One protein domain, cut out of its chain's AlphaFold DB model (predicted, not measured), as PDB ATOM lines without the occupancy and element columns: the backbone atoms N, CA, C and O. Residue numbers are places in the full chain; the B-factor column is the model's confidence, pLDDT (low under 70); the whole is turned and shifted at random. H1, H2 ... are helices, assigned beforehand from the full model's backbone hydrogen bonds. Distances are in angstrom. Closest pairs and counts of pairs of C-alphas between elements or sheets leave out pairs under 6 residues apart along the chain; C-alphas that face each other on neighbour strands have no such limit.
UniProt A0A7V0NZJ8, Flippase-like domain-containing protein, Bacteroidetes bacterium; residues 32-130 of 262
ATOM      1  N   LYS A  32    -107.133 -45.490  64.653       80.62
ATOM      2  CA  LYS A  32    -105.663 -45.518  64.505       80.62
ATOM      3  C   LYS A  32    -105.247 -46.011  63.112       80.62
ATOM      4  O   LYS A  32    -104.299 -45.491  62.533       80.62
ATOM      5  N   SER A  33    -105.991 -46.969  62.553       82.94
ATOM      6  CA  SER A  33    -105.797 -47.475  61.189       82.94
ATOM      7  C   SER A  33    -106.094 -46.416  60.125       82.94
ATOM      8  O   SER A  33    -105.392 -46.349  59.122       82.94
ATOM      9  N   SER A  34    -107.096 -45.558  60.346       81.31
ATOM     10  CA  SER A  34    -107.405 -44.440  59.447       81.31
ATOM     11  C   SER A  34    -106.315 -43.367  59.491       81.31
ATOM     12  O   SER A  34    -105.877 -42.904  58.443       81.31
ATOM     13  N   ALA A  35    -105.814 -43.019  60.681       81.81
ATOM     14  CA  ALA A  35    -104.674 -42.111  60.824       81.81
ATOM     15  C   ALA A  35    -103.390 -42.691  60.199       81.81
ATOM     16  O   ALA A  35    -102.603 -41.968  59.595       81.81
ATOM     17  N   LEU A  36    -103.186 -44.009  60.286       83.69
ATOM     18  CA  LEU A  36    -102.080 -44.681  59.605       83.69
ATOM     19  C   LEU A  36    -102.207 -44.577  58.078       83.69
ATOM     20  O   LEU A  36    -101.203 -44.365  57.401       83.69
ATOM     21  N   ALA A  37    -103.424 -44.674  57.537       84.06
ATOM     22  CA  ALA A  37    -103.670 -44.548  56.103       84.06
ATOM     23  C   ALA A  37    -103.210 -43.199  55.541       84.06
ATOM     24  O   ALA A  37    -102.601 -43.160  54.470       84.06
ATOM     25  N   THR A  38    -103.419 -42.105  56.279       81.00
ATOM     26  CA  THR A  38    -102.972 -40.772  55.847       81.00
ATOM     27  C   THR A  38    -101.454 -40.649  55.802       81.00
ATOM     28  O   THR A  38    -100.901 -40.095  54.849       81.00
ATOM     29  N   ILE A  39    -100.760 -41.246  56.772       81.88
ATOM     30  CA  ILE A  39     -99.296 -41.297  56.790       81.88
ATOM     31  C   ILE A  39     -98.770 -42.154  55.638       81.88
ATOM     32  O   ILE A  39     -97.849 -41.729  54.943       81.88
ATOM     33  N   VAL A  40     -99.362 -43.328  55.395       85.62
ATOM     34  CA  VAL A  40     -98.960 -44.215  54.291       85.62
ATOM     35  C   VAL A  40     -99.101 -43.505  52.948       85.62
ATOM     36  O   VAL A  40     -98.172 -43.541  52.148       85.62
ATOM     37  N   VAL A  41    -100.209 -42.803  52.710       83.25
ATOM     38  CA  VAL A  41    -100.405 -42.030  51.476       83.25
ATOM     39  C   VAL A  41     -99.354 -40.933  51.322       83.25
ATOM     40  O   VAL A  41     -98.745 -40.822  50.258       83.25
ATOM     41  N   ALA A  42     -99.079 -40.165  52.380       82.12
ATOM     42  CA  ALA A  42     -98.029 -39.149  52.344       82.12
ATOM     43  C   ALA A  42     -96.651 -39.761  52.022       82.12
ATOM     44  O   ALA A  42     -95.902 -39.209  51.217       82.12
ATOM     45  N   ARG A  43     -96.339 -40.932  52.593       84.75
ATOM     46  CA  ARG A  43     -95.088 -41.666  52.347       84.75
ATOM     47  C   ARG A  43     -94.991 -42.222  50.932       84.75
ATOM     48  O   ARG A  43     -93.911 -42.177  50.350       84.75
ATOM     49  N   VAL A  44     -96.095 -42.706  50.364       85.62
ATOM     50  CA  VAL A  44     -96.149 -43.154  48.965       85.62
ATOM     51  C   VAL A  44     -95.869 -41.989  48.022       85.62
ATOM     52  O   VAL A  44     -95.044 -42.141  47.128       85.62
ATOM     53  N   ILE A  45     -96.490 -40.826  48.241       84.19
ATOM     54  CA  ILE A  45     -96.254 -39.626  47.422       84.19
ATOM     55  C   ILE A  45     -94.786 -39.194  47.507       84.19
ATOM     56  O   ILE A  45     -94.150 -38.999  46.478       84.19
ATOM     57  N   ASP A  46     -94.234 -39.097  48.717       85.12
ATOM     58  CA  ASP A  46     -92.837 -38.706  48.937       85.12
ATOM     59  C   ASP A  46     -91.848 -39.678  48.266       85.12
ATOM     60  O   ASP A  46     -90.953 -39.263  47.525       85.12
ATOM     61  N   THR A  47     -92.072 -40.986  48.437       85.75
ATOM     62  CA  THR A  47     -91.240 -42.031  47.822       85.75
ATOM     63  C   THR A  47     -91.354 -42.005  46.298       85.75
ATOM     64  O   THR A  47     -90.342 -42.107  45.612       85.75
ATOM     65  N   LEU A  48     -92.560 -41.827  45.747       87.25
ATOM     66  CA  LEU A  48     -92.768 -41.683  44.305       87.25
ATOM     67  C   LEU A  48     -92.011 -40.487  43.733       87.25
ATOM     68  O   LEU A  48     -91.365 -40.626  42.699       87.25
ATOM     69  N   SER A  49     -92.060 -39.330  44.397       87.81
ATOM     70  CA  SER A  49     -91.316 -38.145  43.963       87.81
ATOM     71  C   SER A  49     -89.814 -38.428  43.875       87.81
ATOM     72  O   SER A  49     -89.189 -38.104  42.867       87.81
ATOM     73  N   VAL A  50     -89.246 -39.122  44.867       88.00
ATOM     74  CA  VAL A  50     -87.827 -39.511  44.846       88.00
ATOM     75  C   VAL A  50     -87.526 -40.571  43.784       88.00
ATOM     76  O   VAL A  50     -86.490 -40.489  43.128       88.00
ATOM     77  N   LEU A  51     -88.424 -41.533  43.551       88.56
ATOM     78  CA  LEU A  51     -88.273 -42.520  42.475       88.56
ATOM     79  C   LEU A  51     -88.287 -41.868  41.089       88.56
ATOM     80  O   LEU A  51     -87.508 -42.267  40.228       88.56
ATOM     81  N   ILE A  52     -89.125 -40.848  40.879       89.88
ATOM     82  CA  ILE A  52     -89.143 -40.058  39.641       89.88
ATOM     83  C   ILE A  52     -87.812 -39.314  39.473       89.88
ATOM     84  O   ILE A  52     -87.198 -39.407  38.409       89.88
ATOM     85  N   LEU A  53     -87.329 -38.632  40.522       90.38
ATOM     86  CA  LEU A  53     -86.029 -37.950  40.490       90.38
ATOM     87  C   LEU A  53     -84.884 -38.919  40.175       90.38
ATOM     88  O   LEU A  53     -84.037 -38.619  39.335       90.38
ATOM     89  N   LEU A  54     -84.876 -40.096  40.804       89.25
ATOM     90  CA  LEU A  54     -83.894 -41.140  40.535       89.25
ATOM     91  C   LEU A  54     -83.999 -41.665  39.098       89.25
ATOM     92  O   LEU A  54     -82.974 -41.791  38.433       89.25
ATOM     93  N   GLY A  55     -85.210 -41.900  38.589       89.75
ATOM     94  CA  GLY A  55     -85.439 -42.317  37.205       89.75
ATOM     95  C   GLY A  55     -84.853 -41.335  36.186       89.75
ATOM     96  O   GLY A  55     -84.217 -41.764  35.230       89.75
ATOM     97  N   VAL A  56     -84.989 -40.027  36.424       90.94
ATOM     98  CA  VAL A  56     -84.362 -38.988  35.588       90.94
ATOM     99  C   VAL A  56     -82.841 -38.976  35.768       90.94
ATOM    100  O   VAL A  56     -82.091 -38.943  34.795       90.94
ATOM    101  N   THR A  57     -82.369 -39.051  37.012       90.75
ATOM    102  CA  THR A  57     -80.947 -38.888  37.350       90.75
ATOM    103  C   THR A  57     -80.100 -40.083  36.903       90.75
ATOM    104  O   THR A  57     -78.918 -39.922  36.625       90.75
ATOM    105  N   ILE A  58     -80.684 -41.269  36.721       89.50
ATOM    106  CA  ILE A  58     -79.992 -42.452  36.173       89.50
ATOM    107  C   ILE A  58     -79.411 -42.233  34.768       89.50
ATOM    108  O   ILE A  58     -78.417 -42.877  34.409       89.50
ATOM    109  N   PHE A  59     -80.013 -41.339  33.981       89.94
ATOM    110  CA  PHE A  59     -79.515 -40.967  32.654       89.94
ATOM    111  C   PHE A  59     -78.445 -39.872  32.703       89.94
ATOM    112  O   PHE A  59     -77.721 -39.688  31.730       89.94
ATOM    113  N   LEU A  60     -78.343 -39.159  33.825       90.56
ATOM    114  CA  LEU A  60     -77.459 -38.006  34.006       90.56
ATOM    115  C   LEU A  60     -76.234 -38.334  34.871       90.56
ATOM    116  O   LEU A  60     -75.208 -37.671  34.760       90.56
ATOM    117  N   PHE A  61     -76.327 -39.358  35.725       88.75
ATOM    118  CA  PHE A  61     -75.284 -39.768  36.658       88.75
ATOM    119  C   PHE A  61     -74.988 -41.276  36.540       88.75
ATOM    120  O   PHE A  61     -75.918 -42.096  36.522       88.75
ATOM    121  N   PRO A  62     -73.707 -41.691  36.486       87.69
ATOM    122  CA  PRO A  62     -73.317 -43.089  36.322       87.69
ATOM    123  C   PRO A  62     -73.439 -43.874  37.638       87.69
ATOM    124  O   PRO A  62     -72.449 -44.234  38.270       87.69
ATOM    125  N   PHE A  63     -74.670 -44.164  38.066       87.25
ATOM    126  CA  PHE A  63     -74.893 -45.008  39.242       87.25
ATOM    127  C   PHE A  63     -74.383 -46.444  39.036       87.25
ATOM    128  O   PHE A  63     -74.634 -47.008  37.963       87.25
ATOM    129  N   PRO A  64     -73.791 -47.064  40.080       87.12
ATOM    130  CA  PRO A  64     -73.506 -48.496  40.123       87.12
ATOM    131  C   PRO A  64     -74.732 -49.366  39.812       87.12
ATOM    132  O   PRO A  64     -75.853 -49.048  40.220       87.12
ATOM    133  N   ASP A  65     -74.512 -50.518  39.175       88.06
ATOM    134  CA  ASP A  65     -75.592 -51.418  38.733       88.06
ATOM    135  C   ASP A  65     -76.493 -51.897  39.872       88.06
ATOM    136  O   ASP A  65     -77.704 -52.024  39.710       88.06
ATOM    137  N   TRP A  66     -75.938 -52.111  41.064       84.75
ATOM    138  CA  TRP A  66     -76.729 -52.526  42.221       84.75
ATOM    139  C   TRP A  66     -77.703 -51.433  42.697       84.75
ATOM    140  O   TRP A  66     -78.786 -51.771  43.174       84.75
ATOM    141  N   ILE A  67     -77.385 -50.144  42.507       84.44
ATOM    142  CA  ILE A  67     -78.321 -49.034  42.770       84.44
ATOM    143  C   ILE A  67     -79.435 -49.040  41.719       84.44
ATOM    144  O   ILE A  67     -80.611 -48.919  42.067       84.44
ATOM    145  N   ARG A  68     -79.088 -49.252  40.440       84.56
ATOM    146  CA  ARG A  68     -80.068 -49.374  39.343       84.56
ATOM    147  C   ARG A  68     -81.019 -50.557  39.560       84.56
ATOM    148  O   ARG A  68     -82.226 -50.413  39.392       84.56
ATOM    149  N   ASN A  69     -80.504 -51.700  40.005       86.81
ATOM    150  CA  ASN A  69     -81.317 -52.874  40.332       86.81
ATOM    151  C   ASN A  69     -82.181 -52.636  41.579       86.81
ATOM    152  O   ASN A  69     -83.349 -53.020  41.605       86.81
ATOM    153  N   GLY A  70     -81.640 -51.955  42.596       84.69
ATOM    154  CA  GLY A  70     -82.391 -51.543  43.784       84.69
ATOM    155  C   GLY A  70     -83.616 -50.693  43.436       84.69
ATOM    156  O   GLY A  70     -84.696 -50.927  43.982       84.69
ATOM    157  N   LEU A  71     -83.484 -49.780  42.466       82.81
ATOM    158  CA  LEU A  71     -84.608 -48.995  41.950       82.81
ATOM    159  C   LEU A  71     -85.734 -49.889  41.421       82.81
ATOM    160  O   LEU A  71     -86.895 -49.617  41.713       82.81
ATOM    161  N   PHE A  72     -85.416 -50.941  40.663       85.88
ATOM    162  CA  PHE A  72     -86.438 -51.828  40.109       85.88
ATOM    163  C   PHE A  72     -87.259 -52.501  41.217       85.88
ATOM    164  O   PHE A  72     -88.488 -52.477  41.172       85.88
ATOM    165  N   TYR A  73     -86.599 -53.032  42.251       89.81
ATOM    166  CA  TYR A  73     -87.286 -53.687  43.368       89.81
ATOM    167  C   TYR A  73     -88.119 -52.711  44.204       89.81
ATOM    168  O   TYR A  73     -89.275 -53.000  44.514       89.81
ATOM    169  N   ILE A  74     -87.558 -51.546  44.547       86.62
ATOM    170  CA  ILE A  74     -88.272 -50.523  45.323       86.62
ATOM    171  C   ILE A  74     -89.444 -49.969  44.506       86.62
ATOM    172  O   ILE A  74     -90.557 -49.863  45.016       86.62
ATOM    173  N   GLY A  75     -89.221 -49.670  43.225       88.06
ATOM    174  CA  GLY A  75     -90.250 -49.204  42.303       88.06
ATOM    175  C   GLY A  75     -91.389 -50.211  42.161       88.06
ATOM    176  O   GLY A  75     -92.551 -49.833  42.296       88.06
ATOM    177  N   ALA A  76     -91.079 -51.498  41.980       90.69
ATOM    178  CA  ALA A  76     -92.082 -52.558  41.932       90.69
ATOM    179  C   ALA A  76     -92.888 -52.650  43.239       90.69
ATOM    180  O   ALA A  76     -94.116 -52.716  43.194       90.69
ATOM    181  N   ALA A  77     -92.230 -52.591  44.400       90.81
ATOM    182  CA  ALA A  77     -92.907 -52.612  45.698       90.81
ATOM    183  C   ALA A  77     -93.845 -51.406  45.886       90.81
ATOM    184  O   ALA A  77     -94.979 -51.568  46.342       90.81
ATOM    185  N   VAL A  78     -93.408 -50.206  45.491       88.50
ATOM    186  CA  VAL A  78     -94.225 -48.985  45.556       88.50
ATOM    187  C   VAL A  78     -95.410 -49.060  44.593       88.50
ATOM    188  O   VAL A  78     -96.526 -48.733  44.989       88.50
ATOM    189  N   LEU A  79     -95.216 -49.547  43.364       91.06
ATOM    190  CA  LEU A  79     -96.303 -49.746  42.399       91.06
ATOM    191  C   LEU A  79     -97.330 -50.772  42.888       91.06
ATOM    192  O   LEU A  79     -98.530 -50.533  42.763       91.06
ATOM    193  N   LEU A  80     -96.884 -51.878  43.491       93.25
ATOM    194  CA  LEU A  80     -97.772 -52.865  44.110       93.25
ATOM    195  C   LEU A  80     -98.571 -52.258  45.269       93.25
ATOM    196  O   LEU A  80     -99.778 -52.483  45.365       93.25
ATOM    197  N   LEU A  81     -97.926 -51.454  46.119       90.81
ATOM    198  CA  LEU A  81     -98.600 -50.744  47.202       90.81
ATOM    199  C   LEU A  81     -99.643 -49.757  46.660       90.81
ATOM    200  O   LEU A  81    -100.770 -49.738  47.144       90.81
ATOM    201  N   ILE A  82     -99.313 -48.980  45.627       89.75
ATOM    202  CA  ILE A  82    -100.258 -48.062  44.975       89.75
ATOM    203  C   ILE A  82    -101.436 -48.827  44.378       89.75
ATOM    204  O   ILE A  82    -102.580 -48.443  44.605       89.75
ATOM    205  N   ALA A  83    -101.180 -49.922  43.661       91.44
ATOM    206  CA  ALA A  83    -102.229 -50.762  43.095       91.44
ATOM    207  C   ALA A  83    -103.168 -51.293  44.189       91.44
ATOM    208  O   ALA A  83    -104.386 -51.252  44.025       91.44
ATOM    209  N   PHE A  84    -102.620 -51.712  45.333       92.38
ATOM    210  CA  PHE A  84    -103.401 -52.121  46.499       92.38
ATOM    211  C   PHE A  84    -104.249 -50.977  47.081       92.38
ATOM    212  O   PHE A  84    -105.439 -51.163  47.337       92.38
ATOM    213  N   LEU A  85    -103.675 -49.780  47.252       90.06
ATOM    214  CA  LEU A  85    -104.401 -48.604  47.749       90.06
ATOM    215  C   LEU A  85    -105.529 -48.180  46.794       90.06
ATOM    216  O   LEU A  85    -106.627 -47.856  47.243       90.06
ATOM    217  N   ILE A  86    -105.280 -48.220  45.481       88.88
ATOM    218  CA  ILE A  86    -106.289 -47.948  44.452       88.88
ATOM    219  C   ILE A  86    -107.388 -49.013  44.490       88.88
ATOM    220  O   ILE A  86    -108.563 -48.660  44.458       88.88
ATOM    221  N   ALA A  87    -107.039 -50.298  44.609       90.44
ATOM    222  CA  ALA A  87    -108.018 -51.379  44.709       90.44
ATOM    223  C   ALA A  87    -108.950 -51.194  45.920       90.44
ATOM    224  O   ALA A  87    -110.169 -51.303  45.769       90.44
ATOM    225  N   LEU A  88    -108.404 -50.811  47.083       89.62
ATOM    226  CA  LEU A  88    -109.197 -50.458  48.267       89.62
ATOM    227  C   LEU A  88    -110.136 -49.268  48.021       89.62
ATOM    228  O   LEU A  88    -111.285 -49.305  48.450       89.62
ATOM    229  N   LEU A  89    -109.669 -48.232  47.318       86.88
ATOM    230  CA  LEU A  89    -110.452 -47.028  47.016       86.88
ATOM    231  C   LEU A  89    -111.550 -47.246  45.963       86.88
ATOM    232  O   LEU A  89    -112.570 -46.556  45.998       86.88
ATOM    233  N   VAL A  90    -111.321 -48.130  44.990       88.56
ATOM    234  CA  VAL A  90    -112.247 -48.377  43.873       88.56
ATOM    235  C   VAL A  90    -113.265 -49.452  44.231       88.56
ATOM    236  O   VAL A  90    -114.449 -49.285  43.955       88.56
ATOM    237  N   ASN A  91    -112.821 -50.555  44.836       90.06
ATOM    238  CA  ASN A  91    -113.687 -51.672  45.191       90.06
ATOM    239  C   ASN A  91    -113.231 -52.312  46.509       90.06
ATOM    240  O   ASN A  91    -112.556 -53.351  46.541       90.06
ATOM    241  N   LYS A  92    -113.622 -51.660  47.609       89.69
ATOM    242  CA  LYS A  92    -113.337 -52.101  48.977       89.69
ATOM    243  C   LYS A  92    -113.803 -53.537  49.212       89.69
ATOM    244  O   LYS A  92    -113.018 -54.355  49.687       89.69
ATOM    245  N   ASP A  93    -115.038 -53.864  48.830       89.69
ATOM    246  CA  ASP A  93    -115.622 -55.182  49.087       89.69
ATOM    247  C   ASP A  93    -114.862 -56.291  48.366       89.69
ATOM    248  O   ASP A  93    -114.478 -57.279  48.995       89.69
ATOM    249  N   TRP A  94    -114.571 -56.126  47.072       92.62
ATOM    250  CA  TRP A  94    -113.782 -57.102  46.319       92.62
ATOM    251  C   TRP A  94    -112.384 -57.289  46.918       92.62
ATOM    252  O   TRP A  94    -111.923 -58.422  47.080       92.62
ATOM    253  N   THR A  95    -111.732 -56.195  47.315       91.38
ATOM    254  CA  THR A  95    -110.386 -56.234  47.898       91.38
ATOM    255  C   THR A  95    -110.376 -56.964  49.242       91.38
ATOM    256  O   THR A  95    -109.525 -57.826  49.471       91.38
ATOM    257  N   LEU A  96    -111.355 -56.703  50.116       92.38
ATOM    258  CA  LEU A  96    -111.501 -57.424  51.384       92.38
ATOM    259  C   LEU A  96    -111.812 -58.914  51.162       92.38
ATOM    260  O   LEU A  96    -111.280 -59.761  51.881       92.38
ATOM    261  N   HIS A  97    -112.606 -59.269  50.145       93.00
ATOM    262  CA  HIS A  97    -112.850 -60.671  49.780       93.00
ATOM    263  C   HIS A  97    -111.583 -61.380  49.289       93.00
ATOM    264  O   HIS A  97    -111.337 -62.532  49.663       93.00
ATOM    265  N   LEU A  98    -110.762 -60.711  48.474       92.69
ATOM    266  CA  LEU A  98    -109.475 -61.248  48.034       92.69
ATOM    267  C   LEU A  98    -108.537 -61.460  49.228       92.69
ATOM    268  O   LEU A  98    -107.976 -62.545  49.375       92.69
ATOM    269  N   LEU A  99    -108.429 -60.474  50.123       92.19
ATOM    270  CA  LEU A  99    -107.624 -60.588  51.339       92.19
ATOM    271  C   LEU A  99    -108.092 -61.732  52.241       92.19
ATOM    272  O   LEU A  99    -107.259 -62.482  52.739       92.19
ATOM    273  N   ARG A 100    -109.407 -61.944  52.393       93.06
ATOM    274  CA  ARG A 100    -109.947 -63.104  53.128       93.06
ATOM    275  C   ARG A 100    -109.490 -64.432  52.528       93.06
ATOM    276  O   ARG A 100    -109.187 -65.358  53.274       93.06
ATOM    277  N   LYS A 101    -109.410 -64.541  51.196       93.06
ATOM    278  CA  LYS A 101    -108.876 -65.742  50.527       93.06
ATOM    279  C   LYS A 101    -107.378 -65.912  50.772       93.06
ATOM    280  O   LYS A 101    -106.947 -67.026  51.048       93.06
ATOM    281  N   VAL A 102    -106.607 -64.827  50.698       92.75
ATOM    282  CA  VAL A 102    -105.152 -64.842  50.933       92.75
ATOM    283  C   VAL A 102    -104.825 -65.204  52.385       92.75
ATOM    284  O   VAL A 102    -103.928 -66.004  52.628       92.75
ATOM    285  N   PHE A 103    -105.585 -64.684  53.350       92.31
ATOM    286  CA  PHE A 103    -105.410 -64.954  54.780       92.31
ATOM    287  C   PHE A 103    -106.090 -66.240  55.266       92.31
ATOM    288  O   PHE A 103    -105.957 -66.589  56.433       92.31
ATOM    289  N   LYS A 104    -106.758 -66.999  54.390       89.38
ATOM    290  CA  LYS A 104    -107.405 -68.278  54.731       89.38
ATOM    291  C   LYS A 104    -106.508 -69.289  55.479       89.38
ATOM    292  O   LYS A 104    -107.055 -70.016  56.303       89.38
ATOM    293  N   PRO A 105    -105.180 -69.374  55.242       93.38
ATOM    294  CA  PRO A 105    -104.305 -70.267  56.008       93.38
ATOM    295  C   PRO A 105    -104.132 -69.879  57.488       93.38
ATOM    296  O   PRO A 105    -103.620 -70.679  58.265       93.38
ATOM    297  N   LEU A 106    -104.510 -68.658  57.881       91.75
ATOM    298  CA  LEU A 106    -104.384 -68.158  59.249       91.75
ATOM    299  C   LEU A 106    -105.609 -68.535  60.106       91.75
ATOM    300  O   LEU A 106    -106.700 -68.752  59.573       91.75
ATOM    301  N   PRO A 107    -105.474 -68.560  61.448       94.38
ATOM    302  CA  PRO A 107    -106.609 -68.756  62.344       94.38
ATOM    303  C   PRO A 107    -107.700 -67.709  62.103       94.38
ATOM    304  O   PRO A 107    -107.400 -66.525  61.955       94.38
ATOM    305  N   GLN A 108    -108.969 -68.121  62.154       91.38
ATOM    306  CA  GLN A 108    -110.110 -67.257  61.825       91.38
ATOM    307  C   GLN A 108    -110.108 -65.927  62.598       91.38
ATOM    308  O   GLN A 108    -110.254 -64.866  62.002       91.38
ATOM    309  N   LYS A 109    -109.788 -65.970  63.899       90.81
ATOM    310  CA  LYS A 109    -109.655 -64.775  64.752       90.81
ATOM    311  C   LYS A 109    -108.615 -63.768  64.239       90.81
ATOM    312  O   LYS A 109    -108.782 -62.567  64.428       90.81
ATOM    313  N   VAL A 110    -107.522 -64.245  63.635       91.62
ATOM    314  CA  VAL A 110    -106.471 -63.388  63.063       91.62
ATOM    315  C   VAL A 110    -106.953 -62.790  61.748       91.62
ATOM    316  O   VAL A 110    -106.806 -61.589  61.541       91.62
ATOM    317  N   THR A 111    -107.569 -63.604  60.890       91.50
ATOM    318  CA  THR A 111    -108.129 -63.157  59.610       91.50
ATOM    319  C   THR A 111    -109.175 -62.065  59.805       91.50
ATOM    320  O   THR A 111    -109.056 -61.011  59.185       91.50
ATOM    321  N   ASP A 112    -110.139 -62.266  60.704       91.81
ATOM    322  CA  ASP A 112    -111.188 -61.278  60.980       91.81
ATOM    323  C   ASP A 112    -110.579 -59.962  61.486       91.81
ATOM    324  O   ASP A 112    -110.859 -58.893  60.943       91.81
ATOM    325  N   ARG A 113    -109.614 -60.044  62.413       91.50
ATOM    326  CA  ARG A 113    -108.897 -58.867  62.924       91.50
ATOM    327  C   ARG A 113    -108.123 -58.116  61.837       91.50
ATOM    328  O   ARG A 113    -108.127 -56.888  61.831       91.50
ATOM    329  N   LEU A 114    -107.446 -58.821  60.926       90.31
ATOM    330  CA  LEU A 114    -106.732 -58.195  59.805       90.31
ATOM    331  C   LEU A 114    -107.700 -57.499  58.842       90.31
ATOM    332  O   LEU A 114    -107.418 -56.393  58.383       90.31
ATOM    333  N   ILE A 115    -108.848 -58.115  58.562       93.06
ATOM    334  CA  ILE A 115    -109.882 -57.532  57.703       93.06
ATOM    335  C   ILE A 115    -110.483 -56.275  58.329       93.06
ATOM    336  O   ILE A 115    -110.641 -55.280  57.624       93.06
ATOM    337  N   ASP A 116    -110.739 -56.269  59.636       90.94
ATOM    338  CA  ASP A 116    -111.240 -55.086  60.343       90.94
ATOM    339  C   ASP A 116    -110.225 -53.935  60.323       90.94
ATOM    340  O   ASP A 116    -110.589 -52.776  60.092       90.94
ATOM    341  N   ILE A 117    -108.931 -54.248  60.489       88.62
ATOM    342  CA  ILE A 117    -107.841 -53.270  60.361       88.62
ATOM    343  C   ILE A 117    -107.830 -52.662  58.957       88.62
ATOM    344  O   ILE A 117    -107.811 -51.436  58.833       88.62
ATOM    345  N   VAL A 118    -107.875 -53.487  57.904       90.31
ATOM    346  CA  VAL A 118    -107.859 -53.013  56.510       90.31
ATOM    347  C   VAL A 118    -109.141 -52.249  56.160       90.31
ATOM    348  O   VAL A 118    -109.084 -51.230  55.473       90.31
ATOM    349  N   SER A 119    -110.295 -52.674  56.673       90.38
ATOM    350  CA  SER A 119    -111.564 -51.965  56.484       90.38
ATOM    351  C   SER A 119    -111.521 -50.563  57.099       90.38
ATOM    352  O   SER A 119    -111.901 -49.594  56.439       90.38
ATOM    353  N   SER A 120    -110.985 -50.446  58.319       86.31
ATOM    354  CA  SER A 120    -110.793 -49.168  59.021       86.31
ATOM    355  C   SER A 120    -109.749 -48.279  58.332       86.31
ATOM    356  O   SER A 120    -109.896 -47.056  58.260       86.31
ATOM    357  N   PHE A 121    -108.693 -48.889  57.785       87.94
ATOM    358  CA  PHE A 121    -107.680 -48.211  56.978       87.94
ATOM    359  C   PHE A 121    -108.291 -47.603  55.708       87.94
ATOM    360  O   PHE A 121    -108.059 -46.432  55.416       87.94
ATOM    361  N   SER A 122    -109.141 -48.356  54.999       88.38
ATOM    362  CA  SER A 122    -109.848 -47.882  53.799       88.38
ATOM    363  C   SER A 122    -110.694 -46.637  54.074       88.38
ATOM    364  O   SER A 122    -110.684 -45.706  53.275       88.38
ATOM    365  N   SER A 123    -111.369 -46.572  55.224       81.69
ATOM    366  CA  SER A 123    -112.129 -45.378  55.621       81.69
ATOM    367  C   SER A 123    -111.233 -44.144  55.806       81.69
ATOM    368  O   SER A 123    -111.645 -43.032  55.496       81.69
ATOM    369  N   GLY A 124    -109.976 -44.321  56.230       80.25
ATOM    370  CA  GLY A 124    -108.992 -43.232  56.267       80.25
ATOM    371  C   GLY A 124    -108.566 -42.744  54.880       80.25
ATOM    372  O   GLY A 124    -108.332 -41.550  54.694       80.25
ATOM    373  N   LEU A 125    -108.508 -43.644  53.890       81.62
ATOM    374  CA  LEU A 125    -108.241 -43.279  52.494       81.62
ATOM    375  C   LEU A 125    -109.396 -42.474  51.881       81.62
ATOM    376  O   LEU A 125    -109.156 -41.545  51.110       81.62
ATOM    377  N   GLU A 126    -110.640 -42.805  52.236       78.69
ATOM    378  CA  GLU A 126    -111.835 -42.093  51.768       78.69
ATOM    379  C   GLU A 126    -111.882 -40.644  52.269       78.69
ATOM    380  O   GLU A 126    -112.194 -39.748  51.484       78.69
ATOM    381  N   ILE A 127    -111.490 -40.388  53.524       70.25
ATOM    382  CA  ILE A 127    -111.421 -39.030  54.103       70.25
ATOM    383  C   ILE A 127    -110.459 -38.131  53.307       70.25
ATOM    384  O   ILE A 127    -110.687 -36.929  53.166       70.25
ATOM    385  N   MET A 128    -109.406 -38.703  52.717       67.50
ATOM    386  CA  MET A 128    -108.443 -37.950  51.914       67.50
ATOM    387  C   MET A 128    -108.909 -37.633  50.491       67.50
ATOM    388  O   MET A 128    -108.204 -36.902  49.806       67.50
ATOM    389  N   ARG A 129    -110.077 -38.100  50.017       66.75
ATOM    390  CA  ARG A 129    -110.536 -37.907  48.620       66.75
ATOM    391  C   ARG A 129    -110.683 -36.454  48.148       66.75
ATOM    392  O   ARG A 129    -110.874 -36.234  46.954       66.75
ATOM    393  N   SER A 130    -110.573 -35.459  49.024       71.12
ATOM    394  CA  SER A 130    -110.494 -34.061  48.595       71.12
ATOM    395  C   SER A 130    -109.179 -33.805  47.849       71.12
ATOM    396  O   SER A 130    -108.093 -33.789  48.433       71.12
TER     397      SER A 130
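What this domain is: This is residues 32 to 130 of the 262 residues of the protein "Flippase-like domain-containing protein" of Bacteroidetes bacterium (UniProt A0A7V0NZJ8). Two long helices, H1 and H2, fold back on each other as a helical hairpin and cross at a slant, and a second, shorter hairpin, H3 and H4, is set across the end where H1 begins and H2 ends, the two hairpins making an L. The long arm of the L is H1 with H2, and its far end is the link of residues 58 to 64. The printed part has 99 residues with four named helices, in the order H1, H2, H3, H4, and no named strand; its class is all helix. It is loose, with a radius of gyration of the C-alphas of 16.7 A, and spans 51 by 35 by 21 A.

Where its parts are: Find C-alpha 32 at (-105.663, -45.518, 64.505); from there H1, residues 32 to 57, runs 37.3 A to C-alpha 57 at (-80.947, -38.888, 37.350). After a short link of 7 residues, look for H2, residues 65 to 90, which runs 37.1 A. Past the single residue Asn 91 you reach H3, residues 92 to 102, 15.3 A long. Five residues later comes H4, residues 108 to 127, 29.3 A long, ending at C-alpha 127 at (-111.421, -39.030, 54.103).

How they stand to each other: Begin with the hairpin of H1 and H2, which touch at a steep tilt of 40 degrees and run opposite ways. Residues 44 to 51 of H1 alone touch residues 71 to 82 of H2, and the closest C-alphas, those of Leu 51 and Gly 75, are 7.0 A apart. Then look at residues 33 to 41 of H1, which alone touch H4, at its residues 117 to 125; the closest C-alphas, those of Ser 34 and Gly 124, are 3.8 A apart. H1 and H4 run the same way at a steep tilt of 69 degrees, only just short of about perpendicular. H2 and H4 touch about perpendicular, at 86 degrees, with the C-alphas of Leu 88 and Ser 122 closest at 6.1 A. H2 and H3 touch only at the corner, and only just, with 3 pairs of C-alphas within 8 A; the closest, those of Leu 88 and Thr 95, are 5.9 A apart. H3 and H4 form the other hairpin, opposite ways at a shallow tilt of 29 degrees, with the C-alphas of Leu 96 and Ile 115 closest at 6.5 A. H1 and H3 are apart. In H1, H2, H3 and H4 every O i to N i+4 pair is within hydrogen-bond range.

The domain as a whole: The two C-alphas farthest apart, those of Leu 60 and Lys 109, are 51.9 A apart. The printed part has no cut, and no link is long; those from H2 to H3 and from H3 to H4 are tight. The mean pLDDT of the printed part is 87.5, and you will find values under 70 at residues 128 to 129.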